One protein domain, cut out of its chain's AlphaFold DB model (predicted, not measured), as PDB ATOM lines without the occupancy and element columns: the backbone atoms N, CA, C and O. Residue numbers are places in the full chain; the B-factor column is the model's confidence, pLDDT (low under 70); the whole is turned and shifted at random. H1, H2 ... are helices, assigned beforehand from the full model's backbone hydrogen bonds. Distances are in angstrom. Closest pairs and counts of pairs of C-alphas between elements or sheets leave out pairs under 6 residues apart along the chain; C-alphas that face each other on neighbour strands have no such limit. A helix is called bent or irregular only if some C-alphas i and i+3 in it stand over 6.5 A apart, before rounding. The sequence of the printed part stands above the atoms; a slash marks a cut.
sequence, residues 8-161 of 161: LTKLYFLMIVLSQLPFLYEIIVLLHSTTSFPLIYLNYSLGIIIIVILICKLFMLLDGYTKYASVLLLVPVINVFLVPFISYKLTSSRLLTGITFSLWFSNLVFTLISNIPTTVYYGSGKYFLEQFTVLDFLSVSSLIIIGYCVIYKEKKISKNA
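Overview. This is residues 8 to 161 of the 161 residues of an uncharacterized protein of Sulfolobus islandicus (strain HVE10/4) (UniProt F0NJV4). The helices form a lengthwise bundle, with the long H6 running between the H1-H2 hairpin and the H4-H5 hairpin. Short H3 bridges H2 and H4, apart from H6. The printed part has 154 residues with six named helices, H1 to H6 in order, no named strand, and class all helix. It is compact, with a radius of gyration of the C-alphas of 16.9 A, and spans 56 by 28 by 22 A, only just a rod.

Along the chain. H1, residues 8 to 32, begins at C-alpha 8 (-37.555, 15.580, -12.057) and is 37.1 A long. H2, residues 39 to 61, measures 33.1 A. H3 is residues 66 to 74, 15.2 A, and H4 residues 76 to 91, 22.1 A, with a kink of 37 degrees near residue 83. H5, residues 94 to 113, measures 28.1 A. H6, residues 125 to 160, is 51.6 A long, kinks by 34 degrees near residue 132 and ends at C-alpha 160 (-40.819, 4.738, 4.637); it is irregular, with C-alphas 127 and 130 7.6 A apart.

Arrangement. H6 is the hub, touching four helices. Its closest C-alphas to H1 are Gly 125 and Leu 30, 5.5 A, at a shallow tilt of 10 degrees, opposite ways. With residues 135 to 146 alone it touches H5, closest C-alphas Leu 138 and Asn 107, 5.7 A. With residues 146 to 153 alone it touches H4, closest C-alphas Lys 153 and Leu 90, 5.5 A. With residues 150 to 154 alone it touches H2, closest C-alphas Lys 153 and Leu 61, 7.5 A. H3 touches H2, closest C-alphas Lys 67 and Phe 59, 5.1 A. In H2 and H5 every O i to N i+4 pair is within hydrogen-bond range; H1 has 17 of 21, H4 9 of 12, H6 29 of 32 and H3 0 of 5, but 6 of 6 O i to N i+3 pairs.

Size, cuts and confidence. The C-alphas farthest apart, Gly 123 and Ala 161, are 57.6 A apart. The printed part has no cut; the link from H5 to H6 is long. The pLDDT is under 70 in residues 31 to 40, 117 to 126 and 161.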
ATOM      1  N   LEU A   8     -38.943  15.420 -11.634       91.25
ATOM      2  CA  LEU A   8     -37.555  15.580 -12.057       91.25
ATOM      3  C   LEU A   8     -36.964  14.267 -12.600       91.25
ATOM      4  O   LEU A   8     -36.292  14.275 -13.625       91.25
ATOM      5  N   THR A   9     -37.271  13.125 -11.969       92.31
ATOM      6  CA  THR A   9     -36.866  11.803 -12.477       92.31
ATOM      7  C   THR A   9     -37.552  11.486 -13.806       92.31
ATOM      8  O   THR A   9     -36.919  10.967 -14.717       92.31
ATOM      9  N   LYS A  10     -38.842  11.817 -13.959       92.62
ATOM     10  CA  LYS A  10     -39.547  11.629 -15.241       92.62
ATOM     11  C   LYS A  10     -38.930  12.481 -16.348       92.62
ATOM     12  O   LYS A  10     -38.729  11.987 -17.450       92.62
ATOM     13  N   LEU A  11     -38.608  13.735 -16.033       93.19
ATOM     14  CA  LEU A  11     -37.974  14.668 -16.956       93.19
ATOM     15  C   LEU A  11     -36.572  14.183 -17.352       93.19
ATOM     16  O   LEU A  11     -36.236  14.229 -18.527       93.19
ATOM     17  N   TYR A  12     -35.803  13.617 -16.417       94.38
ATOM     18  CA  TYR A  12     -34.525  12.961 -16.715       94.38
ATOM     19  C   TYR A  12     -34.670  11.864 -17.783       94.38
ATOM     20  O   TYR A  12     -33.994  11.915 -18.806       94.38
ATOM     21  N   PHE A  13     -35.594  10.913 -17.598       94.44
ATOM     22  CA  PHE A  13     -35.817   9.851 -18.589       94.44
ATOM     23  C   PHE A  13     -36.364  10.377 -19.918       94.44
ATOM     24  O   PHE A  13     -35.961   9.888 -20.969       94.44
ATOM     25  N   LEU A  14     -37.241  11.384 -19.887       93.56
ATOM     26  CA  LEU A  14     -37.726  12.038 -21.102       93.56
ATOM     27  C   LEU A  14     -36.564  12.637 -21.905       93.56
ATOM     28  O   LEU A  14     -36.503  12.443 -23.114       93.56
ATOM     29  N   MET A  15     -35.625  13.312 -21.240       93.19
ATOM     30  CA  MET A  15     -34.467  13.906 -21.907       93.19
ATOM     31  C   MET A  15     -33.522  12.853 -22.492       93.19
ATOM     32  O   MET A  15     -33.024  13.067 -23.592       93.19
ATOM     33  N   ILE A  16     -33.334  11.703 -21.828       92.06
ATOM     34  CA  ILE A  16     -32.587  10.569 -22.409       92.06
ATOM     35  C   ILE A  16     -33.250  10.098 -23.704       92.06
ATOM     36  O   ILE A  16     -32.565   9.880 -24.695       92.06
ATOM     37  N   VAL A  17     -34.579   9.948 -23.716       91.81
ATOM     38  CA  VAL A  17     -35.309   9.523 -24.922       91.81
ATOM     39  C   VAL A  17     -35.176  10.566 -26.032       91.81
ATOM     40  O   VAL A  17     -34.914  10.213 -27.179       91.81
ATOM     41  N   LEU A  18     -35.307  11.853 -25.701       90.50
ATOM     42  CA  LEU A  18     -35.154  12.936 -26.672       90.50
ATOM     43  C   LEU A  18     -33.735  13.009 -27.248       90.50
ATOM     44  O   LEU A  18     -33.595  13.298 -28.434       90.50
ATOM     45  N   SER A  19     -32.697  12.698 -26.466       88.12
ATOM     46  CA  SER A  19     -31.313  12.680 -26.959       88.12
ATOM     47  C   SER A  19     -31.015  11.537 -27.930       88.12
ATOM     48  O   SER A  19     -29.987  11.576 -28.595       88.12
ATOM     49  N   GLN A  20     -31.909  10.552 -28.068       89.25
ATOM     50  CA  GLN A  20     -31.769   9.496 -29.077       89.25
ATOM     51  C   GLN A  20     -32.173   9.965 -30.481       89.25
ATOM     52  O   GLN A  20     -31.727   9.394 -31.473       89.25
ATOM     53  N   LEU A  21     -33.014  11.001 -30.593       86.00
ATOM     54  CA  LEU A  21     -33.487  11.497 -31.892       86.00
ATOM     55  C   LEU A  21     -32.351  12.086 -32.754       86.00
ATOM     56  O   LEU A  21     -32.264  11.718 -33.926       86.00
ATOM     57  N   PRO A  22     -31.460  12.948 -32.217       80.88
ATOM     58  CA  PRO A  22     -30.300  13.448 -32.952       80.88
ATOM     59  C   PRO A  22     -29.368  12.324 -33.392       80.88
ATOM     60  O   PRO A  22     -28.913  12.332 -34.528       80.88
ATOM     61  N   PHE A  23     -29.143  11.333 -32.528       79.00
ATOM     62  CA  PHE A  23     -28.297  10.184 -32.835       79.00
ATOM     63  C   PHE A  23     -28.865   9.325 -33.977       79.00
ATOM     64  O   PHE A  23     -28.160   9.009 -34.936       79.00
ATOM     65  N   LEU A  24     -30.165   9.006 -33.939       81.94
ATOM     66  CA  LEU A  24     -30.836   8.296 -35.034       81.94
ATOM     67  C   LEU A  24     -30.716   9.060 -36.358       81.94
ATOM     68  O   LEU A  24     -30.469   8.460 -37.405       81.94
ATOM     69  N   TYR A  25     -30.860  10.383 -36.313       79.38
ATOM     70  CA  TYR A  25     -30.683  11.223 -37.489       79.38
ATOM     71  C   TYR A  25     -29.224  11.239 -37.975       79.38
ATOM     72  O   TYR A  25     -28.988  11.130 -39.177       79.38
ATOM     73  N   GLU A  26     -28.240  11.299 -37.072       75.06
ATOM     74  CA  GLU A  26     -26.812  11.196 -37.403       75.06
ATOM     75  C   GLU A  26     -26.483   9.874 -38.109       75.06
ATOM     76  O   GLU A  26     -25.795   9.897 -39.128       75.06
ATOM     77  N   ILE A  27     -27.032   8.739 -37.661       76.81
ATOM     78  CA  ILE A  27     -26.869   7.448 -38.353       76.81
ATOM     79  C   ILE A  27     -27.397   7.525 -39.792       76.81
ATOM     80  O   ILE A  27     -26.707   7.114 -40.727       76.81
ATOM     81  N   ILE A  28     -28.607   8.056 -39.990       76.56
ATOM     82  CA  ILE A  28     -29.223   8.169 -41.322       76.56
ATOM     83  C   ILE A  28     -28.359   9.049 -42.236       76.56
ATOM     84  O   ILE A  28     -28.095   8.696 -43.386       76.56
ATOM     85  N   VAL A  29     -27.865  10.170 -41.713       73.19
ATOM     86  CA  VAL A  29     -26.985  11.099 -42.433       73.19
ATOM     87  C   VAL A  29     -25.647  10.446 -42.802       73.19
ATOM     88  O   VAL A  29     -25.191  10.584 -43.939       73.19
ATOM     89  N   LEU A  30     -25.040   9.679 -41.890       70.81
ATOM     90  CA  LEU A  30     -23.804   8.929 -42.149       70.81
ATOM     91  C   LEU A  30     -23.990   7.871 -43.251       70.81
ATOM     92  O   LEU A  30     -23.071   7.623 -44.039       70.81
ATOM     93  N   LEU A  31     -25.182   7.277 -43.358       69.69
ATOM     94  CA  LEU A  31     -25.525   6.327 -44.420       69.69
ATOM     95  C   LEU A  31     -25.777   7.008 -45.776       69.69
ATOM     96  O   LEU A  31     -25.458   6.417 -46.816       69.69
ATOM     97  N   HIS A  32     -26.302   8.238 -45.770       68.38
ATOM     98  CA  HIS A  32     -26.747   8.970 -46.962       68.38
ATOM     99  C   HIS A  32     -25.850  10.143 -47.392       68.38
ATOM    100  O   HIS A  32     -26.213  10.880 -48.307       68.38
ATOM    101  N   SER A  33     -24.647  10.264 -46.813       60.38
ATOM    102  CA  SER A  33     -23.597  11.206 -47.234       60.38
ATOM    103  C   SER A  33     -24.096  12.648 -47.353       60.38
ATOM    104  O   SER A  33     -24.031  13.253 -48.414       60.38
ATOM    105  N   THR A  34     -24.603  13.216 -46.266       55.53
ATOM    106  CA  THR A  34     -24.849  14.662 -46.151       55.53
ATOM    107  C   THR A  34     -24.080  15.215 -44.949       55.53
ATOM    108  O   THR A  34     -23.697  14.482 -44.042       55.53
ATOM    109  N   THR A  35     -23.726  16.499 -44.968       53.53
ATOM    110  CA  THR A  35     -22.928  17.130 -43.901       53.53
ATOM    111  C   THR A  35     -23.703  17.180 -42.579       53.53
ATOM    112  O   THR A  35     -24.762  17.799 -42.513       53.53
ATOM    113  N   SER A  36     -23.154  16.602 -41.507       55.88
ATOM    114  CA  SER A  36     -23.755  16.502 -40.161       55.88
ATOM    115  C   SER A  36     -23.430  17.686 -39.228       55.88
ATOM    116  O   SER A  36     -23.348  17.537 -38.011       55.88
ATOM    117  N   PHE A  37     -23.217  18.886 -39.773       52.72
ATOM    118  CA  PHE A  37     -22.572  19.977 -39.026       52.72
ATOM    119  C   PHE A  37     -23.422  20.732 -37.963       52.72
ATOM    120  O   PHE A  37     -22.812  21.379 -37.115       52.72
ATOM    121  N   PRO A  38     -24.773  20.644 -37.892       63.78
ATOM    122  CA  PRO A  38     -25.531  21.195 -36.755       63.78
ATOM    123  C   PRO A  38     -25.898  20.186 -35.647       63.78
ATOM    124  O   PRO A  38     -26.254  20.609 -34.546       63.78
ATOM    125  N   LEU A  39     -25.846  18.870 -35.894       68.81
ATOM    126  CA  LEU A  39     -26.408  17.879 -34.957       68.81
ATOM    127  C   LEU A  39     -25.498  17.530 -33.783       68.81
ATOM    128  O   LEU A  39     -25.996  17.364 -32.672       68.81
ATOM    129  N   ILE A  40     -24.184  17.538 -33.996       69.75
ATOM    130  CA  ILE A  40     -23.201  17.214 -32.955       69.75
ATOM    131  C   ILE A  40     -23.318  18.191 -31.772       69.75
ATOM    132  O   ILE A  40     -23.343  17.780 -30.610       69.75
ATOM    133  N   TYR A  41     -23.463  19.491 -32.053       73.75
ATOM    134  CA  TYR A  41     -23.644  20.522 -31.022       73.75
ATOM    135  C   TYR A  41     -24.966  20.363 -30.266       73.75
ATOM    136  O   TYR A  41     -25.019  20.529 -29.043       73.75
ATOM    137  N   LEU A  42     -26.036  20.009 -30.979       80.69
ATOM    138  CA  LEU A  42     -27.334  19.742 -30.374       80.69
ATOM    139  C   LEU A  42     -27.276  18.504 -29.463       80.69
ATOM    140  O   LEU A  42     -27.755  18.564 -28.333       80.69
ATOM    141  N   ASN A  43     -26.615  17.428 -29.888       78.31
ATOM    142  CA  ASN A  43     -26.441  16.223 -29.077       78.31
ATOM    143  C   ASN A  43     -25.617  16.512 -27.804       78.31
ATOM    144  O   ASN A  43     -26.022  16.166 -26.693       78.31
ATOM    145  N   TYR A  44     -24.519  17.262 -27.936       78.25
ATOM    146  CA  TYR A  44     -23.691  17.665 -26.796       78.25
ATOM    147  C   TYR A  44     -24.454  18.534 -25.783       78.25
ATOM    148  O   TYR A  44     -24.404  18.285 -24.576       78.25
ATOM    149  N   SER A  45     -25.215  19.528 -26.258       85.75
ATOM    150  CA  SER A  45     -26.032  20.384 -25.384       85.75
ATOM    151  C   SER A  45     -27.123  19.604 -24.641       85.75
ATOM    152  O   SER A  45     -27.312  19.815 -23.441       85.75
ATOM    153  N   LEU A  46     -27.786  18.646 -25.300       87.88
ATOM    154  CA  LEU A  46     -28.737  17.741 -24.649       87.88
ATOM    155  C   LEU A  46     -28.057  16.888 -23.572       87.88
ATOM    156  O   LEU A  46     -28.600  16.754 -22.475       87.88
ATOM    157  N   GLY A  47     -26.849  16.386 -23.842       86.38
ATOM    158  CA  GLY A  47     -26.033  15.665 -22.865       86.38
ATOM    159  C   GLY A  47     -25.758  16.483 -21.599       86.38
ATOM    160  O   GLY A  47     -25.970  15.992 -20.488       86.38
ATOM    161  N   ILE A  48     -25.372  17.756 -21.744       88.44
ATOM    162  CA  ILE A  48     -25.176  18.663 -20.600       88.44
ATOM    163  C   ILE A  48     -26.477  18.830 -19.812       88.44
ATOM    164  O   ILE A  48     -26.467  18.723 -18.586       88.44
ATOM    165  N   ILE A  49     -27.605  19.057 -20.492       92.38
ATOM    166  CA  ILE A  49     -28.904  19.237 -19.830       92.38
ATOM    167  C   ILE A  49     -29.273  17.986 -19.018       92.38
ATOM    168  O   ILE A  49     -29.670  18.111 -17.858       92.38
ATOM    169  N   ILE A  50     -29.088  16.785 -19.580       93.19
ATOM    170  CA  ILE A  50     -29.324  15.509 -18.884       93.19
ATOM    171  C   ILE A  50     -28.479  15.418 -17.608       93.19
ATOM    172  O   ILE A  50     -29.010  15.081 -16.545       93.19
ATOM    173  N   ILE A  51     -27.187  15.756 -17.688       91.31
ATOM    174  CA  ILE A  51     -26.285  15.748 -16.529       91.31
ATOM    175  C   ILE A  51     -26.750  16.760 -15.479       91.31
ATOM    176  O   ILE A  51     -26.829  16.413 -14.304       91.31
ATOM    177  N   VAL A  52     -27.123  17.980 -15.868       93.44
ATOM    178  CA  VAL A  52     -27.613  19.004 -14.928       93.44
ATOM    179  C   VAL A  52     -28.872  18.530 -14.198       93.44
ATOM    180  O   VAL A  52     -28.957  18.652 -12.976       93.44
ATOM    181  N   ILE A  53     -29.829  17.926 -14.910       94.31
ATOM    182  CA  ILE A  53     -31.036  17.355 -14.292       94.31
ATOM    183  C   ILE A  53     -30.661  16.253 -13.296       94.31
ATOM    184  O   ILE A  53     -31.205  16.211 -12.189       94.31
ATOM    185  N   LEU A  54     -29.715  15.380 -13.659       93.62
ATOM    186  CA  LEU A  54     -29.222  14.322 -12.780       93.62
ATOM    187  C   LEU A  54     -28.558  14.895 -11.521       93.62
ATOM    188  O   LEU A  54     -28.849  14.428 -10.422       93.62
ATOM    189  N   ILE A  55     -27.722  15.927 -11.653       92.88
ATOM    190  CA  ILE A  55     -27.078  16.614 -10.524       92.88
ATOM    191  C   ILE A  55     -28.141  17.175  -9.582       92.88
ATOM    192  O   ILE A  55     -28.152  16.831  -8.400       92.88
ATOM    193  N   CYS A  56     -29.083  17.965 -10.107       93.25
ATOM    194  CA  CYS A  56     -30.201  18.501  -9.332       93.25
ATOM    195  C   CYS A  56     -30.961  17.382  -8.608       93.25
ATOM    196  O   CYS A  56     -31.317  17.523  -7.436       93.25
ATOM    197  N   LYS A  57     -31.160  16.236  -9.274       92.75
ATOM    198  CA  LYS A  57     -31.847  15.105  -8.657       92.75
ATOM    199  C   LYS A  57     -31.065  14.503  -7.498       92.75
ATOM    200  O   LYS A  57     -31.637  14.209  -6.448       92.75
ATOM    201  N   LEU A  58     -29.771  14.290  -7.691       92.06
ATOM    202  CA  LEU A  58     -28.893  13.699  -6.691       92.06
ATOM    203  C   LEU A  58     -28.732  14.612  -5.475       92.06
ATOM    204  O   LEU A  58     -28.748  14.114  -4.352       92.06
ATOM    205  N   PHE A  59     -28.699  15.933  -5.671       91.31
ATOM    206  CA  PHE A  59     -28.730  16.915  -4.580       91.31
ATOM    207  C   PHE A  59     -29.952  16.767  -3.665       91.31
ATOM    208  O   PHE A  59     -29.842  16.998  -2.459       91.31
ATOM    209  N   MET A  60     -31.102  16.377  -4.224       89.56
ATOM    210  CA  MET A  60     -32.330  16.135  -3.460       89.56
ATOM    211  C   MET A  60     -32.356  14.773  -2.751       89.56
ATOM    212  O   MET A  60     -33.142  14.601  -1.825       89.56
ATOM    213  N   LEU A  61     -31.564  13.791  -3.198       88.88
ATOM    214  CA  LEU A  61     -31.625  12.402  -2.709       88.88
ATOM    215  C   LEU A  61     -30.470  11.983  -1.796       88.88
ATOM    216  O   LEU A  61     -30.606  11.008  -1.054       88.88
ATOM    217  N   LEU A  62     -29.319  12.636  -1.926       88.62
ATOM    218  CA  LEU A  62     -28.123  12.380  -1.130       88.62
ATOM    219  C   LEU A  62     -28.093  13.312   0.083       88.62
ATOM    220  O   LEU A  62     -28.664  14.392   0.027       88.62
ATOM    221  N   ASP A  63     -27.383  12.935   1.146       84.12
ATOM    222  CA  ASP A  63     -27.310  13.708   2.393       84.12
ATOM    223  C   ASP A  63     -25.883  14.178   2.715       84.12
ATOM    224  O   ASP A  63     -24.884  13.538   2.360       84.12
ATOM    225  N   GLY A  64     -25.782  15.315   3.412       83.62
ATOM    226  CA  GLY A  64     -24.517  15.884   3.889       83.62
ATOM    227  C   GLY A  64     -23.487  16.131   2.780       83.62
ATOM    228  O   GLY A  64     -23.827  16.554   1.675       83.62
ATOM    229  N   TYR A  65     -22.217  15.826   3.066       80.38
ATOM    230  CA  TYR A  65     -21.097  16.060   2.145       80.38
ATOM    231  C   TYR A  65     -21.190  15.275   0.828       80.38
ATOM    232  O   TYR A  65     -20.572  15.650  -0.165       80.38
ATOM    233  N   THR A  66     -21.990  14.205   0.780       83.81
ATOM    234  CA  THR A  66     -22.148  13.407  -0.446       83.81
ATOM    235  C   THR A  66     -22.912  14.146  -1.546       83.81
ATOM    236  O   THR A  66     -22.775  13.789  -2.711       83.81
ATOM    237  N   LYS A  67     -23.637  15.225  -1.216       87.31
ATOM    238  CA  LYS A  67     -24.279  16.099  -2.209       87.31
ATOM    239  C   LYS A  67     -23.258  16.752  -3.139       87.31
ATOM    240  O   LYS A  67     -23.468  16.771  -4.347       87.31
ATOM    241  N   TYR A  68     -22.119  17.201  -2.608       85.56
ATOM    242  CA  TYR A  68     -21.065  17.842  -3.405       85.56
ATOM    243  C   TYR A  68     -20.423  16.887  -4.412       85.56
ATOM    244  O   TYR A  68     -19.989  17.323  -5.475       85.56
ATOM    245  N   ALA A  69     -20.446  15.581  -4.129       85.44
ATOM    246  CA  ALA A  69     -19.991  14.565  -5.070       85.44
ATOM    247  C   ALA A  69     -20.800  14.608  -6.378       85.44
ATOM    248  O   ALA A  69     -20.254  14.333  -7.433       85.44
ATOM    249  N   SER A  70     -22.074  15.015  -6.353       87.12
ATOM    250  CA  SER A  70     -22.859  15.131  -7.586       87.12
ATOM    251  C   SER A  70     -22.355  16.236  -8.522       87.12
ATOM    252  O   SER A  70     -22.400  16.049  -9.728       87.12
ATOM    253  N   VAL A  71     -21.784  17.337  -8.015       88.25
ATOM    254  CA  VAL A  71     -21.230  18.417  -8.865       88.25
ATOM    255  C   VAL A  71     -20.046  17.923  -9.695       88.25
ATOM    256  O   VAL A  71     -19.862  18.346 -10.836       88.25
ATOM    257  N   LEU A  72     -19.277  16.975  -9.153       88.44
ATOM    258  CA  LEU A  72     -18.139  16.374  -9.843       88.44
ATOM    259  C   LEU A  72     -18.555  15.572 -11.089       88.44
ATOM    260  O   LEU A  72     -17.687  15.264 -11.901       88.44
ATOM    261  N   LEU A  73     -19.858  15.306 -11.296       87.44
ATOM    262  CA  LEU A  73     -20.373  14.660 -12.511       87.44
ATOM    263  C   LEU A  73     -20.109  15.460 -13.794       87.44
ATOM    264  O   LEU A  73     -20.130  14.888 -14.885       87.44
ATOM    265  N   LEU A  74     -19.837  16.763 -13.666       85.50
ATOM    266  CA  LEU A  74     -19.420  17.622 -14.776       85.50
ATOM    267  C   LEU A  74     -18.018  17.288 -15.304       85.50
ATOM    268  O   LEU A  74     -17.663  17.767 -16.376       85.50
ATOM    269  N   VAL A  75     -17.223  16.493 -14.578       86.38
ATOM    270  CA  VAL A  75     -15.863  16.100 -14.970       86.38
ATOM    271  C   VAL A  75     -15.872  14.642 -15.456       86.38
ATOM    272  O   VAL A  75     -15.789  13.723 -14.637       86.38
ATOM    273  N   PRO A  76     -15.921  14.382 -16.780       80.06
ATOM    274  CA  PRO A  76     -16.210  13.049 -17.317       80.06
ATOM    275  C   PRO A  76     -15.232  11.959 -16.873       80.06
ATOM    276  O   PRO A  76     -15.644  10.839 -16.584       80.06
ATOM    277  N   VAL A  77     -13.942  12.287 -16.760       82.94
ATOM    278  CA  VAL A  77     -12.890  11.327 -16.377       82.94
ATOM    279  C   VAL A  77     -13.102  10.794 -14.957       82.94
ATOM    280  O   VAL A  77     -12.844   9.627 -14.679       82.94
ATOM    281  N   ILE A  78     -13.620  11.627 -14.054       87.94
ATOM    282  CA  ILE A  78     -13.845  11.256 -12.652       87.94
ATOM    283  C   ILE A  78     -15.101  10.377 -12.519       87.94
ATOM    284  O   ILE A  78     -15.220   9.593 -11.569       87.94
ATOM    285  N   ASN A  79     -16.015  10.432 -13.496       89.69
ATOM    286  CA  ASN A  79     -17.300   9.733 -13.442       89.69
ATOM    287  C   ASN A  79     -17.164   8.213 -13.337       89.69
ATOM    288  O   ASN A  79     -18.003   7.582 -12.692       89.69
ATOM    289  N   VAL A  80     -16.081   7.632 -13.864       91.69
ATOM    290  CA  VAL A  80     -15.809   6.189 -13.759       91.69
ATOM    291  C   VAL A  80     -15.709   5.702 -12.308       91.69
ATOM    292  O   VAL A  80     -16.086   4.573 -12.013       91.69
ATOM    293  N   PHE A  81     -15.272   6.560 -11.382       91.81
ATOM    294  CA  PHE A  81     -15.181   6.245  -9.952       91.81
ATOM    295  C   PHE A  81     -16.351   6.828  -9.160       91.81
ATOM    296  O   PHE A  81     -16.885   6.204  -8.239       91.81
ATOM    297  N   LEU A  82     -16.778   8.028  -9.542       93.06
ATOM    298  CA  LEU A  82     -17.808   8.781  -8.848       93.06
ATOM    299  C   LEU A  82     -19.199   8.156  -8.989       93.06
ATOM    300  O   LEU A  82     -19.933   8.059  -8.007       93.06
ATOM    301  N   VAL A  83     -19.576   7.717 -10.191       92.38
ATOM    302  CA  VAL A  83     -20.918   7.181 -10.450       92.38
ATOM    303  C   VAL A  83     -21.143   5.848  -9.727       92.38
ATOM    304  O   VAL A  83     -22.200   5.698  -9.108       92.38
ATOM    305  N   PRO A  84     -20.175   4.912  -9.675       93.62
ATOM    306  CA  PRO A  84     -20.270   3.743  -8.801       93.62
ATOM    307  C   PRO A  84     -20.388   4.111  -7.318       93.62
ATOM    308  O   PRO A  84     -21.233   3.554  -6.616       93.62
ATOM    309  N   PHE A  85     -19.617   5.090  -6.835       93.00
ATOM    310  CA  PHE A  85     -19.748   5.568  -5.456       93.00
ATOM    311  C   PHE A  85     -21.162   6.101  -5.162       93.00
ATOM    312  O   PHE A  85     -21.769   5.737  -4.151       93.00
ATOM    313  N   ILE A  86     -21.725   6.910  -6.065       93.25
ATOM    314  CA  ILE A  86     -23.097   7.424  -5.955       93.25
ATOM    315  C   ILE A  86     -24.116   6.275  -6.025       93.25
ATOM    316  O   ILE A  86     -25.027   6.217  -5.200       93.25
ATOM    317  N   SER A  87     -23.943   5.324  -6.946       94.56
ATOM    318  CA  SER A  87     -24.780   4.120  -7.078       94.56
ATOM    319  C   SER A  87     -24.834   3.324  -5.769       94.56
ATOM    320  O   SER A  87     -25.920   2.971  -5.291       94.56
ATOM    321  N   TYR A  88     -23.684   3.147  -5.110       94.00
ATOM    322  CA  TYR A  88     -23.607   2.524  -3.794       94.00
ATOM    323  C   TYR A  88     -24.342   3.337  -2.721       94.00
ATOM    324  O   TYR A  88     -25.078   2.770  -1.915       94.00
ATOM    325  N   LYS A  89     -24.207   4.669  -2.708       93.19
ATOM    326  CA  LYS A  89     -24.928   5.529  -1.750       93.19
ATOM    327  C   LYS A  89     -26.446   5.503  -1.948       93.19
ATOM    328  O   LYS A  89     -27.188   5.567  -0.966       93.19
ATOM    329  N   LEU A  90     -26.917   5.372  -3.185       91.94
ATOM    330  CA  LEU A  90     -28.345   5.309  -3.506       91.94
ATOM    331  C   LEU A  90     -28.964   3.945  -3.177       91.94
ATOM    332  O   LEU A  90     -30.082   3.883  -2.666       91.94
ATOM    333  N   THR A  91     -28.257   2.850  -3.459       93.06
ATOM    334  CA  THR A  91     -28.846   1.498  -3.410       93.06
ATOM    335  C   THR A  91     -28.311   0.613  -2.291       93.06
ATOM    336  O   THR A  91     -28.968  -0.358  -1.924       93.06
ATOM    337  N   SER A  92     -27.138   0.933  -1.740       91.81
ATOM    338  CA  SER A  92     -26.367   0.090  -0.811       91.81
ATOM    339  C   SER A  92     -26.022  -1.301  -1.368       91.81
ATOM    340  O   SER A  92     -25.601  -2.181  -0.619       91.81
ATOM    341  N   SER A  93     -26.170  -1.509  -2.683       93.31
ATOM    342  CA  SER A  93     -25.941  -2.790  -3.354       93.31
ATOM    343  C   SER A  93     -24.549  -2.844  -3.977       93.31
ATOM    344  O   SER A  93     -24.230  -2.081  -4.890       93.31
ATOM    345  N   ARG A  94     -23.724  -3.795  -3.521       93.25
ATOM    346  CA  ARG A  94     -22.391  -4.047  -4.098       93.25
ATOM    347  C   ARG A  94     -22.476  -4.546  -5.540       93.25
ATOM    348  O   ARG A  94     -21.685  -4.121  -6.371       93.25
ATOM    349  N   LEU A  95     -23.460  -5.395  -5.842       93.50
ATOM    350  CA  LEU A  95     -23.656  -5.948  -7.183       93.50
ATOM    351  C   LEU A  95     -24.003  -4.847  -8.187       93.50
ATOM    352  O   LEU A  95     -23.364  -4.745  -9.228       93.50
ATOM    353  N   LEU A  96     -24.953  -3.973  -7.848       92.31
ATOM    354  CA  LEU A  96     -25.342  -2.882  -8.740       92.31
ATOM    355  C   LEU A  96     -24.201  -1.877  -8.931       92.31
ATOM    356  O   LEU A  96     -23.985  -1.393 -10.039       92.31
ATOM    357  N   THR A  97     -23.429  -1.626  -7.871       93.56
ATOM    358  CA  THR A  97     -22.215  -0.803  -7.931       93.56
ATOM    359  C   THR A  97     -21.186  -1.403  -8.888       93.56
ATOM    360  O   THR A  97     -20.642  -0.680  -9.716       93.56
ATOM    361  N   GLY A  98     -20.967  -2.720  -8.823       93.75
ATOM    362  CA  GLY A  98     -20.075  -3.442  -9.731       93.75
ATOM    363  C   GLY A  98     -20.515  -3.343 -11.191       93.75
ATOM    364  O   GLY A  98     -19.708  -2.985 -12.038       93.75
ATOM    365  N   ILE A  99     -21.805  -3.552 -11.483       94.25
ATOM    366  CA  ILE A  99     -22.347  -3.386 -12.845       94.25
ATOM    367  C   ILE A  99     -22.171  -1.938 -13.324       94.25
ATOM    368  O   ILE A  99     -21.759  -1.705 -14.459       94.25
ATOM    369  N   THR A 100     -22.447  -0.964 -12.451       93.94
ATOM    370  CA  THR A 100     -22.270   0.464 -12.757       93.94
ATOM    371  C   THR A 100     -20.810   0.767 -13.091       93.94
ATOM    372  O   THR A 100     -20.539   1.425 -14.090       93.94
ATOM    373  N   PHE A 101     -19.866   0.255 -12.297       95.00
ATOM    374  CA  PHE A 101     -18.437   0.411 -12.554       95.00
ATOM    375  C   PHE A 101     -18.039  -0.199 -13.897       95.00
ATOM    376  O   PHE A 101     -17.431   0.493 -14.702       95.00
ATOM    377  N   SER A 102     -18.438  -1.441 -14.178       93.56
ATOM    378  CA  SER A 102     -18.106  -2.105 -15.441       93.56
ATOM    379  C   SER A 102     -18.628  -1.342 -16.660       93.56
ATOM    380  O   SER A 102     -17.895  -1.190 -17.630       93.56
ATOM    381  N   LEU A 103     -19.859  -0.821 -16.618       94.00
ATOM    382  CA  LEU A 103     -20.416  -0.033 -17.725       94.00
ATOM    383  C   LEU A 103     -19.633   1.260 -17.965       94.00
ATOM    384  O   LEU A 103     -19.244   1.546 -19.095       94.00
ATOM    385  N   TRP A 104     -19.365   2.021 -16.903       92.94
ATOM    386  CA  TRP A 104     -18.636   3.284 -17.013       92.94
ATOM    387  C   TRP A 104     -17.166   3.084 -17.383       92.94
ATOM    388  O   TRP A 104     -16.612   3.873 -18.147       92.94
ATOM    389  N   PHE A 105     -16.538   2.022 -16.877       92.44
ATOM    390  CA  PHE A 105     -15.168   1.665 -17.221       92.44
ATOM    391  C   PHE A 105     -15.063   1.243 -18.688       92.44
ATOM    392  O   PHE A 105     -14.194   1.745 -19.395       92.44
ATOM    393  N   SER A 106     -15.989   0.413 -19.180       90.88
ATOM    394  CA  SER A 106     -16.070   0.071 -20.604       90.88
ATOM    395  C   SER A 106     -16.281   1.306 -21.476       90.88
ATOM    396  O   SER A 106     -15.618   1.435 -22.500       90.88
ATOM    397  N   ASN A 107     -17.144   2.239 -21.058       90.62
ATOM    398  CA  ASN A 107     -17.356   3.494 -21.778       90.62
ATOM    399  C   ASN A 107     -16.061   4.323 -21.871       90.62
ATOM    400  O   ASN A 107     -15.687   4.771 -22.953       90.62
ATOM    401  N   LEU A 108     -15.323   4.463 -20.763       89.31
ATOM    402  CA  LEU A 108     -14.028   5.149 -20.740       89.31
ATOM    403  C   LEU A 108     -12.998   4.467 -21.653       89.31
ATOM    404  O   LEU A 108     -12.376   5.135 -22.474       89.31
ATOM    405  N   VAL A 109     -12.827   3.149 -21.524       90.12
ATOM    406  CA  VAL A 109     -11.871   2.373 -22.328       90.12
ATOM    407  C   VAL A 109     -12.197   2.491 -23.813       90.12
ATOM    408  O   VAL A 109     -11.309   2.769 -24.613       90.12
ATOM    409  N   PHE A 110     -13.468   2.338 -24.183       89.19
ATOM    410  CA  PHE A 110     -13.883   2.440 -25.576       89.19
ATOM    411  C   PHE A 110     -13.683   3.858 -26.118       89.19
ATOM    412  O   PHE A 110     -13.162   4.009 -27.215       89.19
ATOM    413  N   THR A 111     -13.984   4.890 -25.326       85.88
ATOM    414  CA  THR A 111     -13.711   6.288 -25.697       85.88
ATOM    415  C   THR A 111     -12.218   6.525 -25.945       85.88
ATOM    416  O   THR A 111     -11.859   7.161 -26.930       85.88
ATOM    417  N   LEU A 112     -11.338   5.988 -25.093       85.88
ATOM    418  CA  LEU A 112      -9.885   6.160 -25.217       85.88
ATOM    419  C   LEU A 112      -9.276   5.406 -26.407       85.88
ATOM    420  O   LEU A 112      -8.286   5.863 -26.968       85.88
ATOM    421  N   ILE A 113      -9.832   4.247 -26.765       87.50
ATOM    422  CA  ILE A 113      -9.350   3.421 -27.884       87.50
ATOM    423  C   ILE A 113      -9.986   3.859 -29.210       87.50
ATOM    424  O   ILE A 113      -9.433   3.608 -30.281       87.50
ATOM    425  N   SER A 114     -11.155   4.505 -29.159       81.44
ATOM    426  CA  SER A 114     -11.841   4.977 -30.355       81.44
ATOM    427  C   SER A 114     -11.009   6.051 -31.059       81.44
ATOM    428  O   SER A 114     -10.693   7.092 -30.492       81.44
ATOM    429  N   ASN A 115     -10.682   5.812 -32.328       73.38
ATOM    430  CA  ASN A 115      -9.967   6.769 -33.176       73.38
ATOM    431  C   ASN A 115     -10.941   7.734 -33.869       73.38
ATOM    432  O   ASN A 115     -10.722   8.125 -35.016       73.38
ATOM    433  N   ILE A 116     -12.053   8.073 -33.210       73.31
ATOM    434  CA  ILE A 116     -13.079   8.930 -33.800       73.31
ATOM    435  C   ILE A 116     -12.504  10.346 -33.917       73.31
ATOM    436  O   ILE A 116     -12.158  10.953 -32.899       73.31
ATOM    437  N   PRO A 117     -12.386  10.899 -35.135       67.69
ATOM    438  CA  PRO A 117     -11.891  12.252 -35.305       67.69
ATOM    439  C   PRO A 117     -12.898  13.254 -34.731       67.69
ATOM    440  O   PRO A 117     -14.110  13.078 -34.852       67.69
ATOM    441  N   THR A 118     -12.398  14.360 -34.177       62.94
ATOM    442  CA  THR A 118     -13.230  15.468 -33.665       62.94
ATOM    443  C   THR A 118     -14.139  16.074 -34.735       62.94
ATOM    444  O   THR A 118     -15.152  16.693 -34.418       62.94
ATOM    445  N   THR A 119     -13.783  15.898 -36.007       61.19
ATOM    446  CA  THR A 119     -14.581  16.277 -37.171       61.19
ATOM    447  C   THR A 119     -14.628  15.113 -38.150       61.19
ATOM    448  O   THR A 119     -13.595  14.697 -38.678       61.19
ATOM    449  N   VAL A 120     -15.826  14.604 -38.424       62.03
ATOM    450  CA  VAL A 120     -16.033  13.569 -39.440       62.03
ATOM    451  C   VAL A 120     -16.188  14.247 -40.802       62.03
ATOM    452  O   VAL A 120     -17.167  14.954 -41.044       62.03
ATOM    453  N   TYR A 121     -15.214  14.055 -41.693       59.09
ATOM    454  CA  TYR A 121     -15.265  14.601 -43.051       59.09
ATOM    455  C   TYR A 121     -16.251  13.823 -43.933       59.09
ATOM    456  O   TYR A 121     -16.476  12.621 -43.746       59.09
ATOM    457  N   TYR A 122     -16.812  14.509 -44.928       53.41
ATOM    458  CA  TYR A 122     -17.748  13.937 -45.895       53.41
ATOM    459  C   TYR A 122     -17.206  12.634 -46.513       53.41
ATOM    460  O   TYR A 122     -16.054  12.568 -46.930       53.41
ATOM    461  N   GLY A 123     -18.025  11.577 -46.539       57.44
ATOM    462  CA  GLY A 123     -17.658  10.260 -47.082       57.44
ATOM    463  C   GLY A 123     -16.844   9.348 -46.148       57.44
ATOM    464  O   GLY A 123     -16.852   8.137 -46.350       57.44
ATOM    465  N   SER A 124     -16.218   9.879 -45.089       63.03
ATOM    466  CA  SER A 124     -15.435   9.084 -44.118       63.03
ATOM    467  C   SER A 124     -16.257   8.532 -42.945       63.03
ATOM    468  O   SER A 124     -15.822   7.627 -42.237       63.03
ATOM    469  N   GLY A 125     -17.478   9.036 -42.752       63.62
ATOM    470  CA  GLY A 125     -18.310   8.703 -41.595       63.62
ATOM    471  C   GLY A 125     -18.760   7.243 -41.500       63.62
ATOM    472  O   GLY A 125     -18.943   6.736 -40.396       63.62
ATOM    473  N   LYS A 126     -18.861   6.531 -42.632       69.25
ATOM    474  CA  LYS A 126     -19.222   5.101 -42.647       69.25
ATOM    475  C   LYS A 126     -18.190   4.224 -41.935       69.25
ATOM    476  O   LYS A 126     -18.580   3.241 -41.317       69.25
ATOM    477  N   TYR A 127     -16.908   4.599 -41.965       74.19
ATOM    478  CA  TYR A 127     -15.832   3.840 -41.315       74.19
ATOM    479  C   TYR A 127     -15.927   3.847 -39.784       74.19
ATOM    480  O   TYR A 127     -15.429   2.932 -39.137       74.19
ATOM    481  N   PHE A 128     -16.580   4.857 -39.204       77.25
ATOM    482  CA  PHE A 128     -16.707   5.021 -37.754       77.25
ATOM    483  C   PHE A 128     -18.092   4.633 -37.226       77.25
ATOM    484  O   PHE A 128     -18.330   4.733 -36.026       77.25
ATOM    485  N   LEU A 129     -19.007   4.187 -38.094       78.31
ATOM    486  CA  LEU A 129     -20.405   3.951 -37.735       78.31
ATOM    487  C   LEU A 129     -20.547   2.925 -36.603       78.31
ATOM    488  O   LEU A 129     -21.295   3.165 -35.663       78.31
ATOM    489  N   GLU A 130     -19.776   1.835 -36.640       82.12
ATOM    490  CA  GLU A 130     -19.755   0.831 -35.565       82.12
ATOM    491  C   GLU A 130     -19.236   1.396 -34.235       82.12
ATOM    492  O   GLU A 130     -19.724   1.047 -33.164       82.12
ATOM    493  N   GLN A 131     -18.257   2.301 -34.279       85.06
ATOM    494  CA  GLN A 131     -17.711   2.911 -33.066       85.06
ATOM    495  C   GLN A 131     -18.707   3.905 -32.458       85.06
ATOM    496  O   GLN A 131     -18.900   3.914 -31.243       85.06
ATOM    497  N   PHE A 132     -19.389   4.694 -33.296       81.12
ATOM    498  CA  PHE A 132     -20.452   5.598 -32.858       81.12
ATOM    499  C   PHE A 132     -21.625   4.848 -32.224       81.12
ATOM    500  O   PHE A 132     -22.112   5.267 -31.176       81.12
ATOM    501  N   THR A 133     -22.056   3.726 -32.807       83.25
ATOM    502  CA  THR A 133     -23.168   2.939 -32.253       83.25
ATOM    503  C   THR A 133     -22.826   2.287 -30.922       83.25
ATOM    504  O   THR A 133     -23.651   2.299 -30.009       83.25
ATOM    505  N   VAL A 134     -21.606   1.767 -30.767       87.81
ATOM    506  CA  VAL A 134     -21.159   1.195 -29.491       87.81
ATOM    507  C   VAL A 134     -21.045   2.272 -28.408       87.81
ATOM    508  O   VAL A 134     -21.510   2.049 -27.288       87.81
ATOM    509  N   LEU A 135     -20.479   3.443 -28.724       86.19
ATOM    510  CA  LEU A 135     -20.385   4.556 -27.772       86.19
ATOM    511  C   LEU A 135     -21.755   5.053 -27.321       86.19
ATOM    512  O   LEU A 135     -21.956   5.268 -26.125       86.19
ATOM    513  N   ASP A 136     -22.701   5.204 -28.246       86.94
ATOM    514  CA  ASP A 136     -24.053   5.634 -27.902       86.94
ATOM    515  C   ASP A 136     -24.746   4.608 -26.997       86.94
ATOM    516  O   ASP A 136     -25.226   4.953 -25.916       86.94
ATOM    517  N   PHE A 137     -24.673   3.316 -27.338       89.50
ATOM    518  CA  PHE A 137     -25.245   2.260 -26.504       89.50
ATOM    519  C   PHE A 137     -24.637   2.228 -25.092       89.50
ATOM    520  O   PHE A 137     -25.362   2.084 -24.099       89.50
ATOM    521  N   LEU A 138     -23.313   2.388 -24.973       90.75
ATOM    522  CA  LEU A 138     -22.620   2.463 -23.683       90.75
ATOM    523  C   LEU A 138     -23.016   3.717 -22.895       90.75
ATOM    524  O   LEU A 138     -23.238   3.630 -21.683       90.75
ATOM    525  N   SER A 139     -23.150   4.861 -23.563       88.00
ATOM    526  CA  SER A 139     -23.588   6.126 -22.966       88.00
ATOM    527  C   SER A 139     -25.014   6.021 -22.417       88.00
ATOM    528  O   SER A 139     -25.257   6.270 -21.233       88.00
ATOM    529  N   VAL A 140     -25.951   5.533 -23.231       91.31
ATOM    530  CA  VAL A 140     -27.352   5.324 -22.847       91.31
ATOM    531  C   VAL A 140     -27.461   4.330 -21.696       91.31
ATOM    532  O   VAL A 140     -28.132   4.608 -20.702       91.31
ATOM    533  N   SER A 141     -26.744   3.208 -21.768       92.00
ATOM    534  CA  SER A 141     -26.703   2.215 -20.687       92.00
ATOM    535  C   SER A 141     -26.190   2.822 -19.376       92.00
ATOM    536  O   SER A 141     -26.753   2.572 -18.305       92.00
ATOM    537  N   SER A 142     -25.164   3.675 -19.461       91.44
ATOM    538  CA  SER A 142     -24.576   4.385 -18.320       91.44
ATOM    539  C   SER A 142     -25.560   5.366 -17.668       91.44
ATOM    540  O   SER A 142     -25.626   5.451 -16.438       91.44
ATOM    541  N   LEU A 143     -26.367   6.067 -18.468       92.69
ATOM    542  CA  LEU A 143     -27.407   6.983 -17.985       92.69
ATOM    543  C   LEU A 143     -28.627   6.241 -17.414       92.69
ATOM    544  O   LEU A 143     -29.188   6.647 -16.390       92.69
ATOM    545  N   ILE A 144     -29.029   5.131 -18.033       94.62
ATOM    546  CA  ILE A 144     -30.156   4.313 -17.570       94.62
ATOM    547  C   ILE A 144     -29.830   3.659 -16.228       94.62
ATOM    548  O   ILE A 144     -30.671   3.688 -15.327       94.62
ATOM    549  N   ILE A 145     -28.623   3.105 -16.048       94.06
ATOM    550  CA  ILE A 145     -28.288   2.405 -14.802       94.06
ATOM    551  C   ILE A 145     -28.273   3.348 -13.595       94.06
ATOM    552  O   ILE A 145     -28.804   3.001 -12.536       94.06
ATOM    553  N   ILE A 146     -27.757   4.574 -13.746       93.62
ATOM    554  CA  ILE A 146     -27.808   5.565 -12.663       93.62
ATOM    555  C   ILE A 146     -29.242   6.069 -12.434       93.62
ATOM    556  O   ILE A 146     -29.665   6.214 -11.286       93.62
ATOM    557  N   GLY A 147     -30.038   6.222 -13.498       93.38
ATOM    558  CA  GLY A 147     -31.468   6.528 -13.400       93.38
ATOM    559  C   GLY A 147     -32.255   5.460 -12.635       93.38
ATOM    560  O   GLY A 147     -33.104   5.777 -11.800       93.38
ATOM    561  N   TYR A 148     -31.935   4.184 -12.851       93.94
ATOM    562  CA  TYR A 148     -32.503   3.077 -12.087       93.94
ATOM    563  C   TYR A 148     -32.145   3.175 -10.596       93.94
ATOM    564  O   TYR A 148     -33.023   3.020  -9.744       93.94
ATOM    565  N   CYS A 149     -30.889   3.503 -10.263       94.00
ATOM    566  CA  CYS A 149     -30.460   3.716  -8.876       94.00
ATOM    567  C   CYS A 149     -31.243   4.853  -8.197       94.00
ATOM    568  O   CYS A 149     -31.658   4.728  -7.042       94.00
ATOM    569  N   VAL A 150     -31.483   5.947  -8.927       94.12
ATOM    570  CA  VAL A 150     -32.300   7.084  -8.480       94.12
ATOM    571  C   VAL A 150     -33.736   6.639  -8.188       94.12
ATOM    572  O   VAL A 150     -34.230   6.874  -7.084       94.12
ATOM    573  N   ILE A 151     -34.387   5.929  -9.119       93.38
ATOM    574  CA  ILE A 151     -35.746   5.393  -8.922       93.38
ATOM    575  C   ILE A 151     -35.797   4.464  -7.707       93.38
ATOM    576  O   ILE A 151     -36.746   4.521  -6.920       93.38
ATOM    577  N   TYR A 152     -34.801   3.590  -7.550       91.94
ATOM    578  CA  TYR A 152     -34.728   2.663  -6.426       91.94
ATOM    579  C   TYR A 152     -34.744   3.418  -5.091       91.94
ATOM    580  O   TYR A 152     -35.548   3.100  -4.208       91.94
ATOM    581  N   LYS A 153     -33.910   4.458  -4.962       92.06
ATOM    582  CA  LYS A 153     -33.851   5.295  -3.758       92.06
ATOM    583  C   LYS A 153     -35.168   6.037  -3.517       92.06
ATOM    584  O   LYS A 153     -35.663   6.003  -2.394       92.06
ATOM    585  N   GLU A 154     -35.770   6.639  -4.546       89.75
ATOM    586  CA  GLU A 154     -37.071   7.320  -4.427       89.75
ATOM    587  C   GLU A 154     -38.168   6.387  -3.917       89.75
ATOM    588  O   GLU A 154     -38.893   6.718  -2.978       89.75
ATOM    589  N   LYS A 155     -38.268   5.189  -4.502       88.50
ATOM    590  CA  LYS A 155     -39.253   4.188  -4.080       88.50
ATOM    591  C   LYS A 155     -39.015   3.732  -2.645       88.50
ATOM    592  O   LYS A 155     -39.982   3.469  -1.940       88.50
ATOM    593  N   LYS A 156     -37.756   3.629  -2.208       88.00
ATOM    594  CA  LYS A 156     -37.414   3.281  -0.823       88.00
ATOM    595  C   LYS A 156     -37.831   4.381   0.155       88.00
ATOM    596  O   LYS A 156     -38.413   4.063   1.181       88.00
ATOM    597  N   ILE A 157     -37.592   5.652  -0.177       85.81
ATOM    598  CA  ILE A 157     -38.019   6.795   0.647       85.81
ATOM    599  C   ILE A 157     -39.549   6.843   0.737       85.81
ATOM    600  O   ILE A 157     -40.088   6.895   1.832       85.81
ATOM    601  N   SER A 158     -40.250   6.729  -0.395       81.12
ATOM    602  CA  SER A 158     -41.720   6.765  -0.438       81.12
ATOM    603  C   SER A 158     -42.401   5.614   0.309       81.12
ATOM    604  O   SER A 158     -43.576   5.742   0.624       81.12
ATOM    605  N   LYS A 159     -41.722   4.482   0.533       78.25
ATOM    606  CA  LYS A 159     -42.248   3.375   1.352       78.25
ATOM    607  C   LYS A 159     -42.114   3.626   2.853       78.25
ATOM    608  O   LYS A 159     -42.817   2.985   3.622       78.25
ATOM    609  N   ASN A 160     -41.173   4.482   3.244       70.50
ATOM    610  CA  ASN A 160     -40.819   4.738   4.637       70.50
ATOM    611  C   ASN A 160     -41.426   6.045   5.178       70.50
ATOM    612  O   ASN A 160     -41.230   6.336   6.355       70.50
ATOM    613  N   ALA A 161     -42.082   6.835   4.322       65.38
ATOM    614  CA  ALA A 161     -42.794   8.069   4.655       65.38
ATOM    615  C   ALA A 161     -44.291   7.786   4.799       65.38
ATOM    616  O   ALA A 161     -44.917   8.405   5.683       65.38
TER     617      ALA A 161